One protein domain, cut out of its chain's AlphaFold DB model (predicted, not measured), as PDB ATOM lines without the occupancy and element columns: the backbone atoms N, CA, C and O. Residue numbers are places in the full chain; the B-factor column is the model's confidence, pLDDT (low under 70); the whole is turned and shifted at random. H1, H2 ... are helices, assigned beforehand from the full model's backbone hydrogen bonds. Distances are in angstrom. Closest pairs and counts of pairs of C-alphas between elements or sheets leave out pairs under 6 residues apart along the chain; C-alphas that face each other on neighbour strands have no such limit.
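Overview. This is residues 7 to 101 of the 106 residues of an uncharacterized protein of Thermoproteus sp. AZ2 (UniProt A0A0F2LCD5). One long helix, H6, runs through the middle; H5 crosses its beginning at nearly a right angle with H1 packed on H5, and H4 crosses H6 partway along. H3 folds beside H4 as a hairpin near the far part of H6, and H2 runs along one side between H1 and H3. The printed part has 95 residues with six named helices, H1 to H6 in chain order, and no named strand: all helix, mostly crossed. It is compact, radius of gyration of the C-alphas 13.5 A, with an elongated outline of 38 by 24 by 19 A.

Arrangement. H1, residues 7 to 17, and H2, residues 21 to 27, form a helical hairpin, at a shallow tilt of 34 degrees, only just short of steep; their closest C-alphas, Leu 15 and Ala 21, are 5.4 A apart. H3, residues 31 to 39, and H4, residues 45 to 58, form another at 20 degrees, closest C-alphas Ile 37 and Ala 48, 7.4 A. H5, residues 62 to 73, touches H1 at a steep tilt of 56 degrees, closest C-alphas Tyr 11 and Ala 68, 5.0 A. The hub H6, residues 78 to 99, touches H5 about perpendicular at 88 degrees, with its residues 78 to 85 alone, closest C-alphas Ala 66 and Glu 78, 4.7 A. H6 touches H4 with residues 82 to 91 alone at a steep tilt of 60 degrees, closest C-alphas Ser 53 and Ala 86, 4.8 A. H6 touches H3 with residues 93 to 97 alone, closest C-alphas Leu 34 and Ala 97, 7.2 A. H1 and H3 are apart. Every O i to N i+4 pair is within hydrogen-bond range in H1, H3, H5 and H6; H4 has 9 of 10, and H2 0 of 3 but 4 of 4 O i to N i+3 pairs.

Along the chain. H1 begins at C-alpha 7, (-7.254, 28.378, -30.029), and is 15.2 A long; H2 is 10.8 A, H3 12.2 A, H4 20.3 A and H5 15.9 A. H6 measures 31.2 A, ending at C-alpha 99, (-25.187, 41.526, -31.630).

Size, cuts and confidence. The C-alphas farthest apart, Ala 17 and Gly 42, are 41.0 A apart. The printed part has no cut, its five links between helices are tight, and no printed residue is under 70 in pLDDT.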
ATOM      1  N   LEU A   7      -6.885  29.790 -30.066       92.12
ATOM      2  CA  LEU A   7      -7.254  28.378 -30.029       92.12
ATOM      3  C   LEU A   7      -8.297  28.051 -31.103       92.12
ATOM      4  O   LEU A   7      -8.166  27.023 -31.763       92.12
ATOM      5  N   LEU A   8      -9.278  28.929 -31.341       91.50
ATOM      6  CA  LEU A   8     -10.249  28.755 -32.434       91.50
ATOM      7  C   LEU A   8      -9.582  28.870 -33.810       91.50
ATOM      8  O   LEU A   8      -9.869  28.066 -34.700       91.50
ATOM      9  N   ILE A   9      -8.649  29.813 -33.969       93.31
ATOM     10  CA  ILE A   9      -7.827  29.944 -35.180       93.31
ATOM     11  C   ILE A   9      -7.041  28.654 -35.417       93.31
ATOM     12  O   ILE A   9      -7.133  28.062 -36.494       93.31
ATOM     13  N   LYS A  10      -6.318  28.175 -34.397       96.06
ATOM     14  CA  LYS A  10      -5.503  26.968 -34.524       96.06
ATOM     15  C   LYS A  10      -6.352  25.731 -34.806       96.06
ATOM     16  O   LYS A  10      -5.973  24.922 -35.649       96.06
ATOM     17  N   TYR A  11      -7.500  25.598 -34.146       96.38
ATOM     18  CA  TYR A  11      -8.445  24.507 -34.370       96.38
ATOM     19  C   TYR A  11      -8.934  24.458 -35.817       96.38
ATOM     20  O   TYR A  11      -8.878  23.409 -36.461       96.38
ATOM     21  N   ARG A  12      -9.324  25.611 -36.368       95.38
ATOM     22  CA  ARG A  12      -9.711  25.734 -37.776       95.38
ATOM     23  C   ARG A  12      -8.591  25.307 -38.717       95.38
ATOM     24  O   ARG A  12      -8.849  24.620 -39.705       95.38
ATOM     25  N   ASP A  13      -7.361  25.713 -38.428       96.06
ATOM     26  CA  ASP A  13      -6.213  25.372 -39.264       96.06
ATOM     27  C   ASP A  13      -5.920  23.860 -39.225       96.06
ATOM     28  O   ASP A  13      -5.646  23.267 -40.269       96.06
ATOM     29  N   VAL A  14      -6.060  23.214 -38.058       97.56
ATOM     30  CA  VAL A  14      -5.935  21.751 -37.907       97.56
ATOM     31  C   VAL A  14      -7.021  21.014 -38.693       97.56
ATOM     32  O   VAL A  14      -6.702  20.103 -39.458       97.56
ATOM     33  N   LEU A  15      -8.289  21.422 -38.566       97.62
ATOM     34  CA  LEU A  15      -9.395  20.816 -39.319       97.62
ATOM     35  C   LEU A  15      -9.159  20.893 -40.831       97.62
ATOM     36  O   LEU A  15      -9.284  19.891 -41.533       97.62
ATOM     37  N   ARG A  16      -8.751  22.063 -41.335       96.25
ATOM     38  CA  ARG A  16      -8.451  22.254 -42.761       96.25
ATOM     39  C   ARG A  16      -7.289  21.385 -43.229       96.25
ATOM     40  O   ARG A  16      -7.398  20.757 -44.278       96.25
ATOM     41  N   ALA A  17      -6.206  21.318 -42.457       97.31
ATOM     42  CA  ALA A  17      -5.044  20.499 -42.795       97.31
ATOM     43  C   ALA A  17      -5.376  18.998 -42.872       97.31
ATOM     44  O   ALA A  17      -4.760  18.276 -43.653       97.31
ATOM     45  N   LYS A  18      -6.367  18.536 -42.099       96.56
ATOM     46  CA  LYS A  18      -6.843  17.145 -42.094       96.56
ATOM     47  C   LYS A  18      -7.948  16.852 -43.117       96.56
ATOM     48  O   LYS A  18      -8.401  15.716 -43.190       96.56
ATOM     49  N   GLY A  19      -8.394  17.846 -43.889       96.75
ATOM     50  CA  GLY A  19      -9.533  17.684 -44.797       96.75
ATOM     51  C   GLY A  19     -10.872  17.493 -44.075       96.75
ATOM     52  O   GLY A  19     -11.781  16.928 -44.662       96.75
ATOM     53  N   LEU A  20     -10.974  17.963 -42.826       96.50
ATOM     54  CA  LEU A  20     -12.154  17.899 -41.953       96.50
ATOM     55  C   LEU A  20     -12.848  19.269 -41.860       96.50
ATOM     56  O   LEU A  20     -13.328  19.677 -40.800       96.50
ATOM     57  N   ALA A  21     -12.815  20.051 -42.941       93.25
ATOM     58  CA  ALA A  21     -13.305  21.427 -42.937       93.25
ATOM     59  C   ALA A  21     -14.822  21.517 -42.692       93.25
ATOM     60  O   ALA A  21     -15.278  22.518 -42.151       93.25
ATOM     61  N   GLU A  22     -15.577  20.468 -43.015       93.31
ATOM     62  CA  GLU A  22     -17.015  20.335 -42.770       93.31
ATOM     63  C   GLU A  22     -17.386  20.413 -41.281       93.31
ATOM     64  O   GLU A  22     -18.486  20.830 -40.930       93.31
ATOM     65  N   TRP A  23     -16.454  20.093 -40.378       94.50
ATOM     66  CA  TRP A  23     -16.677  20.262 -38.940       94.50
ATOM     67  C   TRP A  23     -16.808  21.730 -38.531       94.50
ATOM     68  O   TRP A  23     -17.386  22.016 -37.487       94.50
ATOM     69  N   LEU A  24     -16.298  22.668 -39.338       91.88
ATOM     70  CA  LEU A  24     -16.458  24.099 -39.079       91.88
ATOM     71  C   LEU A  24     -17.914  24.544 -39.214       91.88
ATOM     72  O   LEU A  24     -18.336  25.429 -38.472       91.88
ATOM     73  N   ASP A  25     -18.680  23.916 -40.107       90.62
ATOM     74  CA  ASP A  25     -20.092  24.248 -40.314       90.62
ATOM     75  C   ASP A  25     -20.932  23.872 -39.085       90.62
ATOM     76  O   ASP A  25     -21.881  24.572 -38.738       90.62
ATOM     77  N   LEU A  26     -20.522  22.823 -38.362       91.75
ATOM     78  CA  LEU A  26     -21.153  22.396 -37.109       91.75
ATOM     79  C   LEU A  26     -20.916  23.379 -35.956       91.75
ATOM     80  O   LEU A  26     -21.653  23.351 -34.970       91.75
ATOM     81  N   LEU A  27     -19.896  24.238 -36.053       90.94
ATOM     82  CA  LEU A  27     -19.598  25.210 -35.005       90.94
ATOM     83  C   LEU A  27     -20.529  26.410 -35.045       90.94
ATOM     84  O   LEU A  27     -20.604  27.109 -34.047       90.94
ATOM     85  N   ALA A  28     -21.190  26.707 -36.166       88.69
ATOM     86  CA  ALA A  28     -22.067  27.867 -36.245       88.69
ATOM     87  C   ALA A  28     -23.292  27.697 -35.321       88.69
ATOM     88  O   ALA A  28     -23.836  26.593 -35.214       88.69
ATOM     89  N   PRO A  29     -23.761  28.769 -34.652       89.94
ATOM     90  CA  PRO A  29     -25.017  28.704 -33.922       89.94
ATOM     91  C   PRO A  29     -26.168  28.518 -34.916       89.94
ATOM     92  O   PRO A  29     -26.350  29.311 -35.840       89.94
ATOM     93  N   ASP A  30     -26.951  27.471 -34.703       91.25
ATOM     94  CA  ASP A  30     -28.168  27.155 -35.443       91.25
ATOM     95  C   ASP A  30     -29.411  27.522 -34.616       91.25
ATOM     96  O   ASP A  30     -29.322  28.087 -33.522       91.25
ATOM     97  N   ALA A  31     -30.599  27.216 -35.144       90.31
ATOM     98  CA  ALA A  31     -31.863  27.514 -34.472       90.31
ATOM     99  C   ALA A  31     -31.967  26.871 -33.075       90.31
ATOM    100  O   ALA A  31     -32.574  27.461 -32.185       90.31
ATOM    101  N   GLU A  32     -31.354  25.700 -32.870       91.44
ATOM    102  CA  GLU A  32     -31.294  25.037 -31.564       91.44
ATOM    103  C   GLU A  32     -30.501  25.881 -30.558       91.44
ATOM    104  O   GLU A  32     -31.009  26.196 -29.482       91.44
ATOM    105  N   VAL A  33     -29.288  26.312 -30.922       93.38
ATOM    106  CA  VAL A  33     -28.458  27.161 -30.053       93.38
ATOM    107  C   VAL A  33     -29.144  28.490 -29.761       93.38
ATOM    108  O   VAL A  33     -29.149  28.935 -28.615       93.38
ATOM    109  N   LEU A  34     -29.745  29.126 -30.767       91.00
ATOM    110  CA  LEU A  34     -30.438  30.398 -30.570       91.00
ATOM    111  C   LEU A  34     -31.659  30.241 -29.650       91.00
ATOM    112  O   LEU A  34     -31.819  31.032 -28.720       91.00
ATOM    113  N   GLY A  35     -32.463  29.191 -29.839       90.81
ATOM    114  CA  GLY A  35     -33.590  28.879 -28.956       90.81
ATOM    115  C   GLY A  35     -33.148  28.564 -27.524       90.81
ATOM    116  O   GLY A  35     -33.784  29.003 -26.562       90.81
ATOM    117  N   LEU A  36     -32.011  27.882 -27.357       92.06
ATOM    118  CA  LEU A  36     -31.412  27.658 -26.045       92.06
ATOM    119  C   LEU A  36     -31.029  28.986 -25.380       92.06
ATOM    120  O   LEU A  36     -31.414  29.220 -24.235       92.06
ATOM    121  N   ILE A  37     -30.346  29.887 -26.093       90.75
ATOM    122  CA  ILE A  37     -29.977  31.213 -25.569       90.75
ATOM    123  C   ILE A  37     -31.215  32.000 -25.123       90.75
ATOM    124  O   ILE A  37     -31.201  32.614 -24.055       90.75
ATOM    125  N   GLU A  38     -32.299  31.956 -25.896       88.81
ATOM    126  CA  GLU A  38     -33.559  32.596 -25.511       88.81
ATOM    127  C   GLU A  38     -34.164  31.988 -24.242       88.81
ATOM    128  O   GLU A  38     -34.618  32.732 -23.368       88.81
ATOM    129  N   SER A  39     -34.133  30.660 -24.097       90.12
ATOM    130  CA  SER A  39     -34.647  29.973 -22.901       90.12
ATOM    131  C   SER A  39     -33.817  30.245 -21.638       90.12
ATOM    132  O   SER A  39     -34.329  30.162 -20.521       90.12
ATOM    133  N   LEU A  40     -32.549  30.632 -21.806       87.19
ATOM    134  CA  LEU A  40     -31.645  31.026 -20.725       87.19
ATOM    135  C   LEU A  40     -31.835  32.491 -20.289       87.19
ATOM    136  O   LEU A  40     -31.132  32.968 -19.396       87.19
ATOM    137  N   ARG A  41     -32.792  33.228 -20.868       82.56
ATOM    138  CA  ARG A  41     -33.089  34.610 -20.470       82.56
ATOM    139  C   ARG A  41     -33.444  34.682 -18.978       82.56
ATOM    140  O   ARG A  41     -34.388  34.053 -18.516       82.56
ATOM    141  N   GLY A  42     -32.700  35.496 -18.229       80.06
ATOM    142  CA  GLY A  42     -32.874  35.660 -16.780       80.06
ATOM    143  C   GLY A  42     -32.023  34.717 -15.921       80.06
ATOM    144  O   GLY A  42     -32.012  34.876 -14.702       80.06
ATOM    145  N   ARG A  43     -31.280  33.783 -16.532       85.88
ATOM    146  CA  ARG A  43     -30.214  33.018 -15.868       85.88
ATOM    147  C   ARG A  43     -28.960  33.870 -15.690       85.88
ATOM    148  O   ARG A  43     -28.791  34.910 -16.330       85.88
ATOM    149  N   THR A  44     -28.059  33.408 -14.832       88.00
ATOM    150  CA  THR A  44     -26.725  34.001 -14.715       88.00
ATOM    151  C   THR A  44     -25.875  33.688 -15.949       88.00
ATOM    152  O   THR A  44     -26.054  32.664 -16.609       88.00
ATOM    153  N   LEU A  45     -24.890  34.545 -16.236       86.50
ATOM    154  CA  LEU A  45     -23.923  34.304 -17.312       86.50
ATOM    155  C   LEU A  45     -23.177  32.971 -17.132       86.50
ATOM    156  O   LEU A  45     -22.892  32.296 -18.115       86.50
ATOM    157  N   GLY A  46     -22.875  32.585 -15.888       89.44
ATOM    158  CA  GLY A  46     -22.230  31.308 -15.579       89.44
ATOM    159  C   GLY A  46     -23.081  30.114 -16.005       89.44
ATOM    160  O   GLY A  46     -22.610  29.285 -16.775       89.44
ATOM    161  N   GLU A  47     -24.351  30.078 -15.586       90.38
ATOM    162  CA  GLU A  47     -25.290  29.017 -15.982       90.38
ATOM    163  C   GLU A  47     -25.460  28.945 -17.503       90.38
ATOM    164  O   GLU A  47     -25.441  27.856 -18.075       90.38
ATOM    165  N   ALA A  48     -25.590  30.101 -18.163       91.38
ATOM    166  CA  ALA A  48     -25.732  30.148 -19.612       91.38
ATOM    167  C   ALA A  48     -24.476  29.629 -20.327       91.38
ATOM    168  O   ALA A  48     -24.578  28.848 -21.270       91.38
ATOM    169  N   LEU A  49     -23.287  30.025 -19.863       93.31
ATOM    170  CA  LEU A  49     -22.024  29.532 -20.403       93.31
ATOM    171  C   LEU A  49     -21.869  28.029 -20.210       93.31
ATOM    172  O   LEU A  49     -21.405  27.366 -21.131       93.31
ATOM    173  N   ASP A  50     -22.233  27.491 -19.052       94.12
ATOM    174  CA  ASP A  50     -22.076  26.065 -18.775       94.12
ATOM    175  C   ASP A  50     -23.015  25.219 -19.648       94.12
ATOM    176  O   ASP A  50     -22.581  24.215 -20.216       94.12
ATOM    177  N   GLU A  51     -24.265  25.652 -19.839       94.62
ATOM    178  CA  GLU A  51     -25.219  24.969 -20.720       94.62
ATOM    179  C   GLU A  51     -24.789  25.037 -22.192       94.62
ATOM    180  O   GLU A  51     -24.702  24.016 -22.875       94.62
ATOM    181  N   LEU A  52     -24.416  26.225 -22.676       95.50
ATOM    182  CA  LEU A  52     -23.950  26.398 -24.053       95.50
ATOM    183  C   LEU A  52     -22.628  25.672 -24.315       95.50
ATOM    184  O   LEU A  52     -22.419  25.173 -25.418       95.50
ATOM    185  N   SER A  53     -21.747  25.573 -23.316       96.25
ATOM    186  CA  SER A  53     -20.496  24.816 -23.443       96.25
ATOM    187  C   SER A  53     -20.770  23.324 -23.616       96.25
ATOM    188  O   SER A  53     -20.079  22.677 -24.395       96.25
ATOM    189  N   ARG A  54     -21.796  22.765 -22.958       95.31
ATOM    190  CA  ARG A  54     -22.195  21.364 -23.178       95.31
ATOM    191  C   ARG A  54     -22.630  21.123 -24.622       95.31
ATOM    192  O   ARG A  54     -22.162  20.174 -25.246       95.31
ATOM    193  N   VAL A  55     -23.466  22.007 -25.167       95.25
ATOM    194  CA  VAL A  55     -23.919  21.920 -26.567       95.25
ATOM    195  C   VAL A  55     -22.753  22.102 -27.538       95.25
ATOM    196  O   VAL A  55     -22.604  21.332 -28.485       95.25
ATOM    197  N   ALA A  56     -21.879  23.078 -27.288       95.69
ATOM    198  CA  ALA A  56     -20.704  23.314 -28.117       95.69
ATOM    199  C   ALA A  56     -19.727  22.126 -28.095       95.69
ATOM    200  O   ALA A  56     -19.188  21.771 -29.138       95.69
ATOM    201  N   ALA A  57     -19.533  21.468 -26.946       96.75
ATOM    202  CA  ALA A  57     -18.639  20.318 -26.818       96.75
ATOM    203  C   ALA A  57     -19.025  19.153 -27.744       96.75
ATOM    204  O   ALA A  57     -18.146  18.503 -28.306       96.75
ATOM    205  N   ALA A  58     -20.325  18.925 -27.957       95.50
ATOM    206  CA  ALA A  58     -20.821  17.882 -28.856       95.50
ATOM    207  C   ALA A  58     -20.532  18.163 -30.345       95.50
ATOM    208  O   ALA A  58     -20.549  17.244 -31.161       95.50
ATOM    209  N   ARG A  59     -20.255  19.422 -30.699       95.31
ATOM    210  CA  ARG A  59     -20.004  19.883 -32.075       95.31
ATOM    211  C   ARG A  59     -18.512  19.916 -32.426       95.31
ATOM    212  O   ARG A  59     -18.145  20.246 -33.549       95.31
ATOM    213  N   ILE A  60     -17.644  19.579 -31.473       97.19
ATOM    214  CA  ILE A  60     -16.190  19.657 -31.614       97.19
ATOM    215  C   ILE A  60     -15.618  18.287 -31.980       97.19
ATOM    216  O   ILE A  60     -15.757  17.312 -31.240       97.19
ATOM    217  N   ASN A  61     -14.863  18.233 -33.077       97.69
ATOM    218  CA  ASN A  61     -13.949  17.125 -33.338       97.69
ATOM    219  C   ASN A  61     -12.840  17.092 -32.268       97.69
ATOM    220  O   ASN A  61     -11.992  17.988 -32.219       97.69
ATOM    221  N   ARG A  62     -12.864  16.062 -31.418       97.44
ATOM    222  CA  ARG A  62     -12.003  15.937 -30.229       97.44
ATOM    223  C   ARG A  62     -10.518  15.833 -30.574       97.44
ATOM    224  O   ARG A  62      -9.703  16.520 -29.966       97.44
ATOM    225  N   GLU A  63     -10.177  15.038 -31.586       97.50
ATOM    226  CA  GLU A  63      -8.788  14.838 -32.014       97.50
ATOM    227  C   GLU A  63      -8.169  16.153 -32.506       97.50
ATOM    228  O   GLU A  63      -7.085  16.545 -32.070       97.50
ATOM    229  N   ALA A  64      -8.888  16.881 -33.366       97.56
ATOM    230  CA  ALA A  64      -8.432  18.172 -33.867       97.56
ATOM    231  C   ALA A  64      -8.341  19.229 -32.750       97.56
ATOM    232  O   ALA A  64      -7.435  20.065 -32.769       97.56
ATOM    233  N   ALA A  65      -9.235  19.182 -31.756       97.75
ATOM    234  CA  ALA A  65      -9.178  20.069 -30.597       97.75
ATOM    235  C   ALA A  65      -7.923  19.799 -29.761       97.75
ATOM    236  O   ALA A  65      -7.191  20.735 -29.443       97.75
ATOM    237  N   ALA A  66      -7.633  18.530 -29.470       98.06
ATOM    238  CA  ALA A  66      -6.452  18.121 -28.718       98.06
ATOM    239  C   ALA A  66      -5.146  18.516 -29.421       98.06
ATOM    240  O   ALA A  66      -4.210  18.978 -28.773       98.06
ATOM    241  N   GLU A  67      -5.079  18.388 -30.748       97.94
ATOM    242  CA  GLU A  67      -3.920  18.832 -31.531       97.94
ATOM    243  C   GLU A  67      -3.747  20.352 -31.524       97.94
ATOM    244  O   GLU A  67      -2.631  20.850 -31.359       97.94
ATOM    245  N   ALA A  68      -4.840  21.103 -31.674       97.31
ATOM    246  CA  ALA A  68      -4.799  22.558 -31.613       97.31
ATOM    247  C   ALA A  68      -4.374  23.057 -30.226       97.31
ATOM    248  O   ALA A  68      -3.553  23.969 -30.119       97.31
ATOM    249  N   TYR A  69      -4.891  22.422 -29.175       97.25
ATOM    250  CA  TYR A  69      -4.542  22.707 -27.792       97.25
ATOM    251  C   TYR A  69      -3.071  22.379 -27.506       97.25
ATOM    252  O   TYR A  69      -2.326  23.242 -27.046       97.25
ATOM    253  N   ALA A  70      -2.602  21.190 -27.892       97.44
ATOM    254  CA  ALA A  70      -1.206  20.795 -27.727       97.44
ATOM    255  C   ALA A  70      -0.234  21.736 -28.449       97.44
ATOM    256  O   ALA A  70       0.831  22.045 -27.919       97.44
ATOM    257  N   ALA A  71      -0.608  22.248 -29.623       96.81
ATOM    258  CA  ALA A  71       0.218  23.200 -30.359       96.81
ATOM    259  C   ALA A  71       0.385  24.559 -29.653       96.81
ATOM    260  O   ALA A  71       1.354  25.260 -29.936       96.81
ATOM    261  N   LEU A  72      -0.543  24.944 -28.771       95.50
ATOM    262  CA  LEU A  72      -0.503  26.221 -28.048       95.50
ATOM    263  C   LEU A  72       0.008  26.080 -26.612       95.50
ATOM    264  O   LEU A  72       0.685  26.978 -26.119       95.50
ATOM    265  N   PHE A  73      -0.307  24.967 -25.949       94.75
ATOM    266  CA  PHE A  73      -0.046  24.769 -24.521       94.75
ATOM    267  C   PHE A  73       1.003  23.686 -24.234       94.75
ATOM    268  O   PHE A  73       1.417  23.522 -23.091       94.75
ATOM    269  N   GLY A  74       1.457  22.945 -25.251       94.62
ATOM    270  CA  GLY A  74       2.479  21.900 -25.112       94.62
ATOM    271  C   GLY A  74       1.993  20.611 -24.438       94.62
ATOM    272  O   GLY A  74       2.799  19.717 -24.194       94.62
ATOM    273  N   VAL A  75       0.694  20.497 -24.149       93.44
ATOM    274  CA  VAL A  75       0.071  19.339 -23.493       93.44
ATOM    275  C   VAL A  75      -1.054  18.803 -24.367       93.44
ATOM    276  O   VAL A  75      -1.868  19.570 -24.879       93.44
ATOM    277  N   ARG A  76      -1.111  17.480 -24.539       92.31
ATOM    278  CA  ARG A  76      -2.197  16.808 -25.258       92.31
ATOM    279  C   ARG A  76      -3.169  16.194 -24.255       92.31
ATOM    280  O   ARG A  76      -2.939  15.087 -23.781       92.31
ATOM    281  N   ASP A  77      -4.243  16.921 -23.978       95.12
ATOM    282  CA  ASP A  77      -5.384  16.469 -23.181       95.12
ATOM    283  C   ASP A  77      -6.664  16.758 -23.972       95.12
ATOM    284  O   ASP A  77      -6.942  17.907 -24.317       95.12
ATOM    285  N   GLU A  78      -7.409  15.713 -24.341       95.88
ATOM    286  CA  GLU A  78      -8.596  15.876 -25.186       95.88
ATOM    287  C   GLU A  78      -9.775  16.492 -24.433       95.88
ATOM    288  O   GLU A  78     -10.506  17.302 -25.003       95.88
ATOM    289  N   ASP A  79      -9.973  16.116 -23.169       96.44
ATOM    290  CA  ASP A  79     -11.094  16.603 -22.368       96.44
ATOM    291  C   ASP A  79     -10.903  18.082 -22.039       96.44
ATOM    292  O   ASP A  79     -11.830  18.888 -22.191       96.44
ATOM    293  N   GLU A  80      -9.681  18.461 -21.665       95.88
ATOM    294  CA  GLU A  80      -9.334  19.854 -21.424       95.88
ATOM    295  C   GLU A  80      -9.435  20.680 -22.713       95.88
ATOM    296  O   GLU A  80     -10.069  21.740 -22.715       95.88
ATOM    297  N   ALA A  81      -8.907  20.177 -23.834       97.25
ATOM    298  CA  ALA A  81      -8.976  20.864 -25.119       97.25
ATOM    299  C   ALA A  81     -10.419  21.133 -25.568       97.25
ATOM    300  O   ALA A  81     -10.755  22.258 -25.958       97.25
ATOM    301  N   VAL A  82     -11.287  20.118 -25.485       97.94
ATOM    302  CA  VAL A  82     -12.709  20.245 -25.827       97.94
ATOM    303  C   VAL A  82     -13.390  21.234 -24.890       97.94
ATOM    304  O   VAL A  82     -14.085  22.128 -25.364       97.94
ATOM    305  N   SER A  83     -13.153  21.138 -23.580       96.75
ATOM    306  CA  SER A  83     -13.718  22.057 -22.586       96.75
ATOM    307  C   SER A  83     -13.322  23.516 -22.857       96.75
ATOM    308  O   SER A  83     -14.172  24.414 -22.897       96.75
ATOM    309  N   PHE A  84     -12.037  23.766 -23.134       95.25
ATOM    310  CA  PHE A  84     -11.509  25.100 -23.425       95.25
ATOM    311  C   PHE A  84     -12.103  25.703 -24.694       95.25
ATOM    312  O   PHE A  84     -12.406  26.904 -24.723       95.25
ATOM    313  N   LEU A  85     -12.233  24.894 -25.740       96.06
ATOM    314  CA  LEU A  85     -12.767  25.317 -27.025       96.06
ATOM    315  C   LEU A  85     -14.286  25.527 -26.950       96.06
ATOM    316  O   LEU A  85     -14.788  26.553 -27.410       96.06
ATOM    317  N   ALA A  86     -15.006  24.629 -26.278       97.06
ATOM    318  CA  ALA A  86     -16.445  24.720 -26.072       97.06
ATOM    319  C   ALA A  86     -16.835  25.988 -25.305       97.06
ATOM    320  O   ALA A  86     -17.754  26.697 -25.707       97.06
ATOM    321  N   ARG A  87     -16.084  26.342 -24.254       95.44
ATOM    322  CA  ARG A  87     -16.334  27.573 -23.488       95.44
ATOM    323  C   ARG A  87     -16.108  28.842 -24.314       95.44
ATOM    324  O   ARG A  87     -16.786  29.846 -24.096       95.44
ATOM    325  N   ARG A  88     -15.173  28.819 -25.268       93.81
ATOM    326  CA  ARG A  88     -14.939  29.931 -26.207       93.81
ATOM    327  C   ARG A  88     -16.051  30.038 -27.244       93.81
ATOM    328  O   ARG A  88     -16.540  31.139 -27.475       93.81
ATOM    329  N   LEU A  89     -16.498  28.910 -27.793       93.94
ATOM    330  CA  LEU A  89     -17.656  28.862 -28.688       93.94
ATOM    331  C   LEU A  89     -18.927  29.351 -27.989       93.94
ATOM    332  O   LEU A  89     -19.632  30.185 -28.539       93.94
ATOM    333  N   ALA A  90     -19.171  28.935 -26.746       94.50
ATOM    334  CA  ALA A  90     -20.301  29.411 -25.950       94.50
ATOM    335  C   ALA A  90     -20.294  30.940 -25.779       94.50
ATOM    336  O   ALA A  90     -21.324  31.595 -25.936       94.50
ATOM    337  N   ARG A  91     -19.125  31.539 -25.508       92.25
ATOM    338  CA  ARG A  91     -18.975  33.006 -25.463       92.25
ATOM    339  C   ARG A  91     -19.257  33.649 -26.813       92.25
ATOM    340  O   ARG A  91     -19.929  34.674 -26.865       92.25
ATOM    341  N   TRP A  92     -18.763  33.050 -27.892       91.44
ATOM    342  CA  TRP A  92     -19.020  33.529 -29.244       91.44
ATOM    343  C   TRP A  92     -20.516  33.477 -29.595       91.44
ATOM    344  O   TRP A  92     -21.045  34.457 -30.115       91.44
ATOM    345  N   TYR A  93     -21.226  32.409 -29.217       93.06
ATOM    346  CA  TYR A  93     -22.679  32.301 -29.378       93.06
ATOM    347  C   TYR A  93     -23.427  33.415 -28.649       93.06
ATOM    348  O   TYR A  93     -24.301  34.055 -29.233       93.06
ATOM    349  N   LEU A  94     -23.060  33.689 -27.395       90.75
ATOM    350  CA  LEU A  94     -23.646  34.786 -26.628       90.75
ATOM    351  C   LEU A  94     -23.361  36.146 -27.274       90.75
ATOM    352  O   LEU A  94     -24.266  36.970 -27.365       90.75
ATOM    353  N   GLY A  95     -22.143  36.360 -27.778       89.12
ATOM    354  CA  GLY A  95     -21.791  37.578 -28.507       89.12
ATOM    355  C   GLY A  95     -22.608  37.757 -29.790       89.12
ATOM    356  O   GLY A  95     -23.019  38.872 -30.107       89.12
ATOM    357  N   ILE A  96     -22.882  36.674 -30.526       89.12
ATOM    358  CA  ILE A  96     -23.765  36.714 -31.701       89.12
ATOM    359  C   ILE A  96     -25.183  37.074 -31.272       89.12
ATOM    360  O   ILE A  96     -25.780  37.982 -31.842       89.12
ATOM    361  N   ALA A  97     -25.719  36.398 -30.258       88.25
ATOM    362  CA  ALA A  97     -27.069  36.659 -29.777       88.25
ATOM    363  C   ALA A  97     -27.236  38.096 -29.257       88.25
ATOM    364  O   ALA A  97     -28.274  38.716 -29.485       88.25
ATOM    365  N   GLU A  98     -26.217  38.655 -28.605       87.44
ATOM    366  CA  GLU A  98     -26.189  40.061 -28.207       87.44
ATOM    367  C   GLU A  98     -26.142  41.002 -29.418       87.44
ATOM    368  O   GLU A  98     -26.938  41.937 -29.493       87.44
ATOM    369  N   ALA A  99     -25.279  40.732 -30.403       87.81
ATOM    370  CA  ALA A  99     -25.187  41.526 -31.630       87.81
ATOM    371  C   ALA A  99     -26.490  41.509 -32.452       87.81
ATOM    372  O   ALA A  99     -26.822  42.494 -33.109       87.81
ATOM    373  N   LEU A 100     -27.243  40.408 -32.390       86.50
ATOM    374  CA  LEU A 100     -28.571  40.263 -32.991       86.50
ATOM    375  C   LEU A 100     -29.696  40.882 -32.138       86.50
ATOM    376  O   LEU A 100     -30.849  40.892 -32.561       86.50
ATOM    377  N   GLY A 101     -29.391  41.396 -30.942       85.81
ATOM    378  CA  GLY A 101     -30.364  42.010 -30.035       85.81
ATOM    379  C   GLY A 101     -31.261  41.017 -29.288       85.81
ATOM    380  O   GLY A 101     -32.242  41.433 -28.668       85.81
TER     381      GLY A 101